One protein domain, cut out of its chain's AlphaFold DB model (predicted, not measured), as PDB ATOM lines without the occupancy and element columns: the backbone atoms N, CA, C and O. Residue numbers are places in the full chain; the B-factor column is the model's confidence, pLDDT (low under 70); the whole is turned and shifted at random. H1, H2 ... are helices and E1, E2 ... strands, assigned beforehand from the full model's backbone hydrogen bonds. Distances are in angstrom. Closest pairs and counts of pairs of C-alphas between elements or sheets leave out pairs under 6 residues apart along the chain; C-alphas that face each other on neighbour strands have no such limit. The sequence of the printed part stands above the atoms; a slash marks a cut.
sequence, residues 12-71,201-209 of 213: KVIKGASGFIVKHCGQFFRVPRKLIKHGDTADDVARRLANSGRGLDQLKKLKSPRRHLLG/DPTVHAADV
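What this domain is: This is residues 12 to 71 and 201 to 209 of the 213 residues of an uncharacterized protein of Propioniferax innocua (UniProt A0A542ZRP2). A small, twisted four-stranded sheet stands between two short helices, H1 over one face and H2 over the other, and a long loop, residues 51 to 64, leads from H1 past the edge strand E3 to H2. The 69 printed residues run E1, E2, E3, H1, H2, E4; the sheet's order is E3, E2, E1, E4, all antiparallel. The class is mixed, with under half of the residues, 33, in named elements. The whole is compact, with a radius of gyration of the C-alphas of 10.7 A and spans of 28 by 26 by 21 A.

How they stand to each other: Start with the hairpin of E1, residues 12 to 16, and E2, residues 19 to 24, where N 14 and O 21 are within hydrogen-bond range at 2.8 A. E2 forms a second hairpin with E3, residues 27 to 30; look at N 29 and O 22, 2.8 A. These three strands are a meander, each the antiparallel neighbour of the one before. Beyond E1 find E4, residues 206 to 208, antiparallel at 165 degrees, with N 13 and O 207 at 2.8 A. H1, residues 42 to 50, is on the sheet at a height of 7.9 A, over E1 and, only just, with 3 C-alphas, over E4; its closest C-alphas to E4 are Asp 43 and Ala 207, 5.1 A. H2, residues 65 to 70, is on the opposite face at 8.3 A, giving three layers, helices on both faces of a sheet; its closest C-alphas to E1 are Leu 69 and Gly 16, 4.3 A. In H1 and H2 every O i to N i+4 pair is within hydrogen-bond range.

Where its parts are: Find C-alpha 12 at (199.542, 179.405, 166.266); E1 runs 12.1 A from there, E2 16.8 A and E3 10.5 A. H1 runs 12.2 A from C-alpha 42 at (203.117, 178.342, 158.599), H2 8.3 A, and E4 7.0 A to C-alpha 208 at (203.544, 177.736, 167.083).

The domain as a whole: The farthest C-alphas, Gly 53 and Gly 71, are 29.5 A apart. Residues 72 to 200 are not printed; C-alphas 71 and 201 are 17.5 A apart across this cut. The links E3 to H1 and H1 to H2 are long. No printed residue is under 70 in pLDDT.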
ATOM      1  N   LYS A  12     199.235 180.129 167.497       92.62
ATOM      2  CA  LYS A  12     199.542 179.405 166.266       92.62
ATOM      3  C   LYS A  12     199.332 180.294 165.058       92.62
ATOM      4  O   LYS A  12     198.286 180.929 164.921       92.62
ATOM      5  N   VAL A  13     200.285 180.299 164.137       94.81
ATOM      6  CA  VAL A  13     200.026 180.706 162.755       94.81
ATOM      7  C   VAL A  13     199.403 179.528 162.027       94.81
ATOM      8  O   VAL A  13     199.890 178.410 162.112       94.81
ATOM      9  N   ILE A  14     198.330 179.782 161.287       95.56
ATOM     10  CA  ILE A  14     197.572 178.791 160.528       95.56
ATOM     11  C   ILE A  14     197.587 179.210 159.062       95.56
ATOM     12  O   ILE A  14     197.182 180.329 158.731       95.56
ATOM     13  N   LYS A  15     197.992 178.301 158.169       96.31
ATOM     14  CA  LYS A  15     197.781 178.446 156.725       96.31
ATOM     15  C   LYS A  15     196.359 177.987 156.391       96.31
ATOM     16  O   LYS A  15     195.981 176.829 156.580       96.31
ATOM     17  N   GLY A  16     195.542 178.924 155.932       93.94
ATOM     18  CA  GLY A  16     194.182 178.697 155.457       93.94
ATOM     19  C   GLY A  16     194.063 178.851 153.944       93.94
ATOM     20  O   GLY A  16     195.007 179.251 153.262       93.94
ATOM     21  N   ALA A  17     192.870 178.574 153.420       92.56
ATOM     22  CA  ALA A  17     192.535 178.693 152.001       92.56
ATOM     23  C   ALA A  17     192.709 180.114 151.420       92.56
ATOM     24  O   ALA A  17     192.739 180.287 150.205       92.56
ATOM     25  N   SER A  18     192.786 181.158 152.255       91.50
ATOM     26  CA  SER A  18     193.023 182.550 151.818       91.50
ATOM     27  C   SER A  18     194.251 183.194 152.478       91.50
ATOM     28  O   SER A  18     194.252 184.395 152.760       91.50
ATOM     29  N   GLY A  19     195.288 182.399 152.756       93.81
ATOM     30  CA  GLY A  19     196.554 182.861 153.335       93.81
ATOM     31  C   GLY A  19     196.671 182.562 154.828       93.81
ATOM     32  O   GLY A  19     196.109 181.585 155.312       93.81
ATOM     33  N   PHE A  20     197.406 183.396 155.563       96.38
ATOM     34  CA  PHE A  20     197.774 183.118 156.954       96.38
ATOM     35  C   PHE A  20     196.947 183.904 157.968       96.38
ATOM     36  O   PHE A  20     196.628 185.082 157.766       96.38
ATOM     37  N   ILE A  21     196.634 183.254 159.084       95.94
ATOM     38  CA  ILE A  21     195.973 183.853 160.248       95.94
ATOM     39  C   ILE A  21     196.687 183.409 161.522       95.94
ATOM     40  O   ILE A  21     197.334 182.370 161.531       95.94
ATOM     41  N   VAL A  22     196.557 184.184 162.592       94.69
ATOM     42  CA  VAL A  22     197.017 183.795 163.931       94.69
ATOM     43  C   VAL A  22     195.805 183.370 164.742       94.69
ATOM     44  O   VAL A  22     194.790 184.068 164.718       94.69
ATOM     45  N   LYS A  23     195.901 182.259 165.467       93.50
ATOM     46  CA  LYS A  23     194.981 181.895 166.543       93.50
ATOM     47  C   LYS A  23     195.718 182.050 167.867       93.50
ATOM     48  O   LYS A  23     196.805 181.512 168.008       93.50
ATOM     49  N   HIS A  24     195.137 182.780 168.807       91.00
ATOM     50  CA  HIS A  24     195.661 182.945 170.160       91.00
ATOM     51  C   HIS A  24     194.488 182.924 171.135       91.00
ATOM     52  O   HIS A  24     193.543 183.700 170.968       91.00
ATOM     53  N   CYS A  25     194.515 182.015 172.113       86.06
ATOM     54  CA  CYS A  25     193.470 181.873 173.138       86.06
ATOM     55  C   CYS A  25     192.040 181.842 172.551       86.06
ATOM     56  O   CYS A  25     191.127 182.530 173.009       86.06
ATOM     57  N   GLY A  26     191.854 181.098 171.454       86.94
ATOM     58  CA  GLY A  26     190.567 180.972 170.760       86.94
ATOM     59  C   GLY A  26     190.126 182.203 169.950       86.94
ATOM     60  O   GLY A  26     189.035 182.200 169.376       86.94
ATOM     61  N   GLN A  27     190.946 183.250 169.868       90.94
ATOM     62  CA  GLN A  27     190.711 184.416 169.017       90.94
ATOM     63  C   GLN A  27     191.549 184.344 167.745       90.94
ATOM     64  O   GLN A  27     192.663 183.831 167.753       90.94
ATOM     65  N   PHE A  28     191.012 184.886 166.651       94.88
ATOM     66  CA  PHE A  28     191.687 184.912 165.359       94.88
ATOM     67  C   PHE A  28     192.130 186.324 164.988       94.88
ATOM     68  O   PHE A  28     191.360 187.282 165.109       94.88
ATOM     69  N   PHE A  29     193.335 186.437 164.443       95.19
ATOM     70  CA  PHE A  29     193.945 187.686 164.013       95.19
ATOM     71  C   PHE A  29     194.531 187.550 162.611       95.19
ATOM     72  O   PHE A  29     194.889 186.467 162.147       95.19
ATOM     73  N   ARG A  30     194.618 188.674 161.905       95.56
ATOM     74  CA  ARG A  30     195.234 188.732 160.579       95.56
ATOM     75  C   ARG A  30     196.749 188.802 160.705       95.56
ATOM     76  O   ARG A  30     197.259 189.669 161.411       95.56
ATOM     77  N   VAL A  31     197.452 187.986 159.924       94.69
ATOM     78  CA  VAL A  31     198.887 188.179 159.704       94.69
ATOM     79  C   VAL A  31     199.092 189.399 158.787       94.69
ATOM     80  O   VAL A  31     198.445 189.495 157.737       94.69
ATOM     81  N   PRO A  32     199.965 190.359 159.143       94.00
ATOM     82  CA  PRO A  32     200.312 191.475 158.270       94.00
ATOM     83  C   PRO A  32     200.891 190.995 156.934       94.00
ATOM     84  O   PRO A  32     201.836 190.213 156.913       94.00
ATOM     85  N   ARG A  33     200.387 191.526 155.809       93.06
ATOM     86  CA  ARG A  33     200.817 191.113 154.456       93.06
ATOM     87  C   ARG A  33     202.329 191.185 154.238       93.06
ATOM     88  O   ARG A  33     202.873 190.309 153.591       93.06
ATOM     89  N   LYS A  34     203.006 192.176 154.825       93.94
ATOM     90  CA  LYS A  34     204.471 192.334 154.743       93.94
ATOM     91  C   LYS A  34     205.274 191.173 155.340       93.94
ATOM     92  O   LYS A  34     206.457 191.048 155.055       93.94
ATOM     93  N   LEU A  35     204.651 190.359 156.195       93.50
ATOM     94  CA  LEU A  35     205.278 189.177 156.784       93.50
ATOM     95  C   LEU A  35     205.039 187.919 155.944       93.50
ATOM     96  O   LEU A  35     205.624 186.889 156.254       93.50
ATOM     97  N   ILE A  36     204.230 188.000 154.885       95.75
ATOM     98  CA  ILE A  36     203.863 186.881 154.016       95.75
ATOM     99  C   ILE A  36     204.553 187.053 152.660       95.75
ATOM    100  O   ILE A  36     204.493 188.118 152.048       95.75
ATOM    101  N   LYS A  37     205.171 185.983 152.179       95.00
ATOM    102  CA  LYS A  37     205.774 185.841 150.854       95.00
ATOM    103  C   LYS A  37     205.119 184.674 150.115       95.00
ATOM    104  O   LYS A  37     204.436 183.831 150.701       95.00
ATOM    105  N   HIS A  38     205.299 184.659 148.799       92.56
ATOM    106  CA  HIS A  38     204.824 183.565 147.964       92.56
ATOM    107  C   HIS A  38     205.507 182.250 148.363       92.56
ATOM    108  O   HIS A  38     206.717 182.223 148.558       92.56
ATOM    109  N   GLY A  39     204.732 181.168 148.469       92.50
ATOM    110  CA  GLY A  39     205.249 179.839 148.810       92.50
ATOM    111  C   GLY A  39     205.454 179.576 150.305       92.50
ATOM    112  O   GLY A  39     205.747 178.441 150.662       92.50
ATOM    113  N   ASP A  40     205.235 180.568 151.175       96.25
ATOM    114  CA  ASP A  40     205.467 180.427 152.616       96.25
ATOM    115  C   ASP A  40     204.765 179.207 153.240       96.25
ATOM    116  O   ASP A  40     203.646 178.812 152.862       96.25
ATOM    117  N   THR A  41     205.407 178.643 154.261       96.38
ATOM    118  CA  THR A  41     204.799 177.711 155.217       96.38
ATOM    119  C   THR A  41     204.283 178.453 156.455       96.38
ATOM    120  O   THR A  41     204.513 179.653 156.626       96.38
ATOM    121  N   ALA A  42     203.544 177.757 157.327       95.75
ATOM    122  CA  ALA A  42     203.117 178.342 158.599       95.75
ATOM    123  C   ALA A  42     204.326 178.684 159.487       95.75
ATOM    124  O   ALA A  42     204.341 179.759 160.083       95.75
ATOM    125  N   ASP A  43     205.356 177.834 159.494       95.44
ATOM    126  CA  ASP A  43     206.598 178.036 160.247       95.44
ATOM    127  C   ASP A  43     207.361 179.286 159.805       95.44
ATOM    128  O   ASP A  43     207.827 180.069 160.634       95.44
ATOM    129  N   ASP A  44     207.458 179.526 158.495       96.50
ATOM    130  CA  ASP A  44     208.172 180.696 157.973       96.50
ATOM    131  C   ASP A  44     207.515 182.009 158.390       96.50
ATOM    132  O   ASP A  44     208.194 183.010 158.649       96.50
ATOM    133  N   VAL A  45     206.184 182.003 158.438       96.19
ATOM    134  CA  VAL A  45     205.391 183.145 158.880       96.19
ATOM    135  C   VAL A  45     205.449 183.272 160.401       96.19
ATOM    136  O   VAL A  45     205.606 184.389 160.888       96.19
ATOM    137  N   ALA A  46     205.396 182.167 161.149       94.12
ATOM    138  CA  ALA A  46     205.522 182.157 162.606       94.12
ATOM    139  C   ALA A  46     206.871 182.731 163.068       94.12
ATOM    140  O   ALA A  46     206.892 183.641 163.895       94.12
ATOM    141  N   ARG A  47     207.987 182.304 162.461       93.44
ATOM    142  CA  ARG A  47     209.330 182.844 162.746       93.44
ATOM    143  C   ARG A  47     209.429 184.342 162.463       93.44
ATOM    144  O   ARG A  47     209.941 185.103 163.279       93.44
ATOM    145  N   ARG A  48     208.913 184.794 161.316       94.38
ATOM    146  CA  ARG A  48     208.884 186.229 160.976       94.38
ATOM    147  C   ARG A  48     208.011 187.036 161.921       94.38
ATOM    148  O   ARG A  48     208.333 188.184 162.212       94.38
ATOM    149  N   LEU A  49     206.901 186.458 162.356       92.75
ATOM    150  CA  LEU A  49     205.988 187.093 163.285       92.75
ATOM    151  C   LEU A  49     206.645 187.260 164.662       92.75
ATOM    152  O   LEU A  49     206.649 188.380 165.173       92.75
ATOM    153  N   ALA A  50     207.294 186.212 165.178       90.56
ATOM    154  CA  ALA A  50     208.094 186.260 166.403       90.56
ATOM    155  C   ALA A  50     209.182 187.348 166.335       90.56
ATOM    156  O   ALA A  50     209.231 188.238 167.181       90.56
ATOM    157  N   ASN A  51     209.963 187.373 165.252       90.31
ATOM    158  CA  ASN A  51     211.066 188.327 165.074       90.31
ATOM    159  C   ASN A  51     210.617 189.759 164.731       90.31
ATOM    160  O   ASN A  51     211.446 190.659 164.624       90.31
ATOM    161  N   SER A  52     209.320 189.997 164.522       89.19
ATOM    162  CA  SER A  52     208.825 191.321 164.130       89.19
ATOM    163  C   SER A  52     208.723 192.317 165.288       89.19
ATOM    164  O   SER A  52     208.423 193.487 165.035       89.19
ATOM    165  N   GLY A  53     208.905 191.856 166.534       81.94
ATOM    166  CA  GLY A  53     208.707 192.653 167.749       81.94
ATOM    167  C   GLY A  53     207.256 193.102 167.966       81.94
ATOM    168  O   GLY A  53     207.004 194.006 168.757       81.94
ATOM    169  N   ARG A  54     206.294 192.528 167.229       81.94
ATOM    170  CA  ARG A  54     204.870 192.867 167.338       81.94
ATOM    171  C   ARG A  54     204.210 192.054 168.437       81.94
ATOM    172  O   ARG A  54     204.420 190.851 168.497       81.94
ATOM    173  N   GLY A  55     203.357 192.701 169.222       81.12
ATOM    174  CA  GLY A  55     202.405 192.031 170.104       81.12
ATOM    175  C   GLY A  55     201.068 191.740 169.414       81.12
ATOM    176  O   GLY A  55     200.796 192.185 168.291       81.12
ATOM    177  N   LEU A  56     200.205 190.992 170.106       81.00
ATOM    178  CA  LEU A  56     198.838 190.679 169.666       81.00
ATOM    179  C   LEU A  56     197.934 191.911 169.572       81.00
ATOM    180  O   LEU A  56     197.065 191.968 168.703       81.00
ATOM    181  N   ASP A  57     198.159 192.904 170.429       83.69
ATOM    182  CA  ASP A  57     197.486 194.207 170.452       83.69
ATOM    183  C   ASP A  57     197.648 194.972 169.127       83.69
ATOM    184  O   ASP A  57     196.751 195.694 168.689       83.69
ATOM    185  N   GLN A  58     198.761 194.739 168.432       87.88
ATOM    186  CA  GLN A  58     199.051 195.335 167.132       87.88
ATOM    187  C   GLN A  58     198.439 194.556 165.960       87.88
ATOM    188  O   GLN A  58     198.509 195.009 164.806       87.88
ATOM    189  N   LEU A  59     197.855 193.380 166.209       91.19
ATOM    190  CA  LEU A  59     197.198 192.586 165.181       91.19
ATOM    191  C   LEU A  59     195.708 192.909 165.081       91.19
ATOM    192  O   LEU A  59     194.957 192.979 166.051       91.19
ATOM    193  N   LYS A  60     195.230 193.023 163.841       94.25
ATOM    194  CA  LYS A  60     193.803 193.231 163.583       94.25
ATOM    195  C   LYS A  60     193.042 191.925 163.795       94.25
ATOM    196  O   LYS A  60     193.315 190.942 163.099       94.25
ATOM    197  N   LYS A  61     192.030 191.945 164.671       94.38
ATOM    198  CA  LYS A  61     191.080 190.835 164.833       94.38
ATOM    199  C   LYS A  61     190.452 190.443 163.497       94.38
ATOM    200  O   LYS A  61     190.100 191.286 162.662       94.38
ATOM    201  N   LEU A  62     190.299 189.143 163.298       94.00
ATOM    202  CA  LEU A  62     189.721 188.583 162.095       94.00
ATOM    203  C   LEU A  62     188.202 188.458 162.234       94.00
ATOM    204  O   LEU A  62     187.701 187.705 163.058       94.00
ATOM    205  N   LYS A  63     187.462 189.160 161.368       89.75
ATOM    206  CA  LYS A  63     185.987 189.167 161.389       89.75
ATOM    207  C   LYS A  63     185.334 187.884 160.860       89.75
ATOM    208  O   LYS A  63     184.198 187.599 161.204       89.75
ATOM    209  N   SER A  64     186.010 187.138 159.982       88.94
ATOM    210  CA  SER A  64     185.442 185.939 159.348       88.94
ATOM    211  C   SER A  64     186.485 184.821 159.258       88.94
ATOM    212  O   SER A  64     187.165 184.701 158.233       88.94
ATOM    213  N   PRO A  65     186.628 184.006 160.320       93.00
ATOM    214  CA  PRO A  65     187.521 182.849 160.326       93.00
ATOM    215  C   PRO A  65     187.198 181.871 159.198       93.00
ATOM    216  O   PRO A  65     188.098 181.508 158.447       93.00
ATOM    217  N   ARG A  66     185.907 181.563 158.988       92.94
ATOM    218  CA  ARG A  66     185.412 180.705 157.897       92.94
ATOM    219  C   ARG A  66     186.039 181.062 156.548       92.94
ATOM    220  O   ARG A  66     186.563 180.190 155.865       92.94
ATOM    221  N   ARG A  67     186.025 182.350 156.172       93.88
ATOM    222  CA  ARG A  67     186.551 182.786 154.871       93.88
ATOM    223  C   ARG A  67     188.035 182.493 154.712       93.88
ATOM    224  O   ARG A  67     188.455 182.114 153.629       93.88
ATOM    225  N   HIS A  68     188.818 182.668 155.772       94.38
ATOM    226  CA  HIS A  68     190.248 182.381 155.725       94.38
ATOM    227  C   HIS A  68     190.550 180.891 155.784       94.38
ATOM    228  O   HIS A  68     191.430 180.434 155.063       94.38
ATOM    229  N   LEU A  69     189.839 180.152 156.633       95.00
ATOM    230  CA  LEU A  69     190.085 178.736 156.869       95.00
ATOM    231  C   LEU A  69     189.633 177.873 155.691       95.00
ATOM    232  O   LEU A  69     190.380 176.976 155.309       95.00
ATOM    233  N   LEU A  70     188.459 178.167 155.124       93.62
ATOM    234  CA  LEU A  70     187.781 177.332 154.127       93.62
ATOM    235  C   LEU A  70     187.688 177.977 152.733       93.62
ATOM    236  O   LEU A  70     187.544 177.271 151.746       93.62
ATOM    237  N   GLY A  71     187.801 179.305 152.620       93.06
ATOM    238  CA  GLY A  71     187.709 180.031 151.342       93.06
ATOM    239  C   GLY A  71     186.402 180.819 151.189       93.06
ATOM    240  O   GLY A  71     185.655 180.968 152.150       93.06
ATOM    241  N   ASP A 201     192.057 173.212 167.263       84.94
ATOM    242  CA  ASP A 201     193.316 173.678 166.684       84.94
ATOM    243  C   ASP A 201     193.661 172.845 165.442       84.94
ATOM    244  O   ASP A 201     193.565 171.618 165.486       84.94
ATOM    245  N   PRO A 202     194.068 173.471 164.323       84.12
ATOM    246  CA  PRO A 202     194.586 172.716 163.196       84.12
ATOM    247  C   PRO A 202     195.897 172.036 163.581       84.12
ATOM    248  O   PRO A 202     196.813 172.675 164.097       84.12
ATOM    249  N   THR A 203     195.977 170.741 163.298       75.69
ATOM    250  CA  THR A 203     197.156 169.904 163.561       75.69
ATOM    251  C   THR A 203     198.113 169.855 162.372       75.69
ATOM    252  O   THR A 203     199.250 169.418 162.510       75.69
ATOM    253  N   VAL A 204     197.667 170.330 161.206       85.62
ATOM    254  CA  VAL A 204     198.452 170.401 159.971       85.62
ATOM    255  C   VAL A 204     198.458 171.822 159.424       85.62
ATOM    256  O   VAL A 204     197.498 172.579 159.587       85.62
ATOM    257  N   HIS A 205     199.545 172.187 158.738       92.06
ATOM    258  CA  HIS A 205     199.745 173.528 158.176       92.06
ATOM    259  C   HIS A 205     199.540 174.660 159.199       92.06
ATOM    260  O   HIS A 205     199.045 175.745 158.866       92.06
ATOM    261  N   ALA A 206     199.928 174.394 160.441       93.62
ATOM    262  CA  ALA A 206     199.956 175.341 161.534       93.62
ATOM    263  C   ALA A 206     201.300 175.226 162.260       93.62
ATOM    264  O   ALA A 206     201.886 174.147 162.290       93.62
ATOM    265  N   ALA A 207     201.770 176.331 162.824       93.69
ATOM    266  CA  ALA A 207     203.031 176.401 163.549       93.69
ATOM    267  C   ALA A 207     202.869 177.293 164.777       93.69
ATOM    268  O   ALA A 207     202.206 178.332 164.702       93.69
ATOM    269  N   ASP A 208     203.470 176.894 165.893       91.94
ATOM    270  CA  ASP A 208     203.544 177.736 167.083       91.94
ATOM    271  C   ASP A 208     204.405 178.971 166.813       91.94
ATOM    272  O   ASP A 208     205.371 178.917 166.050       91.94
ATOM    273  N   VAL A 209     204.040 180.100 167.416       88.44
ATOM    274  CA  VAL A 209     204.809 181.346 167.341       88.44
ATOM    275  C   VAL A 209     205.754 181.400 168.542       88.44
ATOM    276  O   VAL A 209     205.281 181.597 169.663       88.44
TER     277      VAL A 209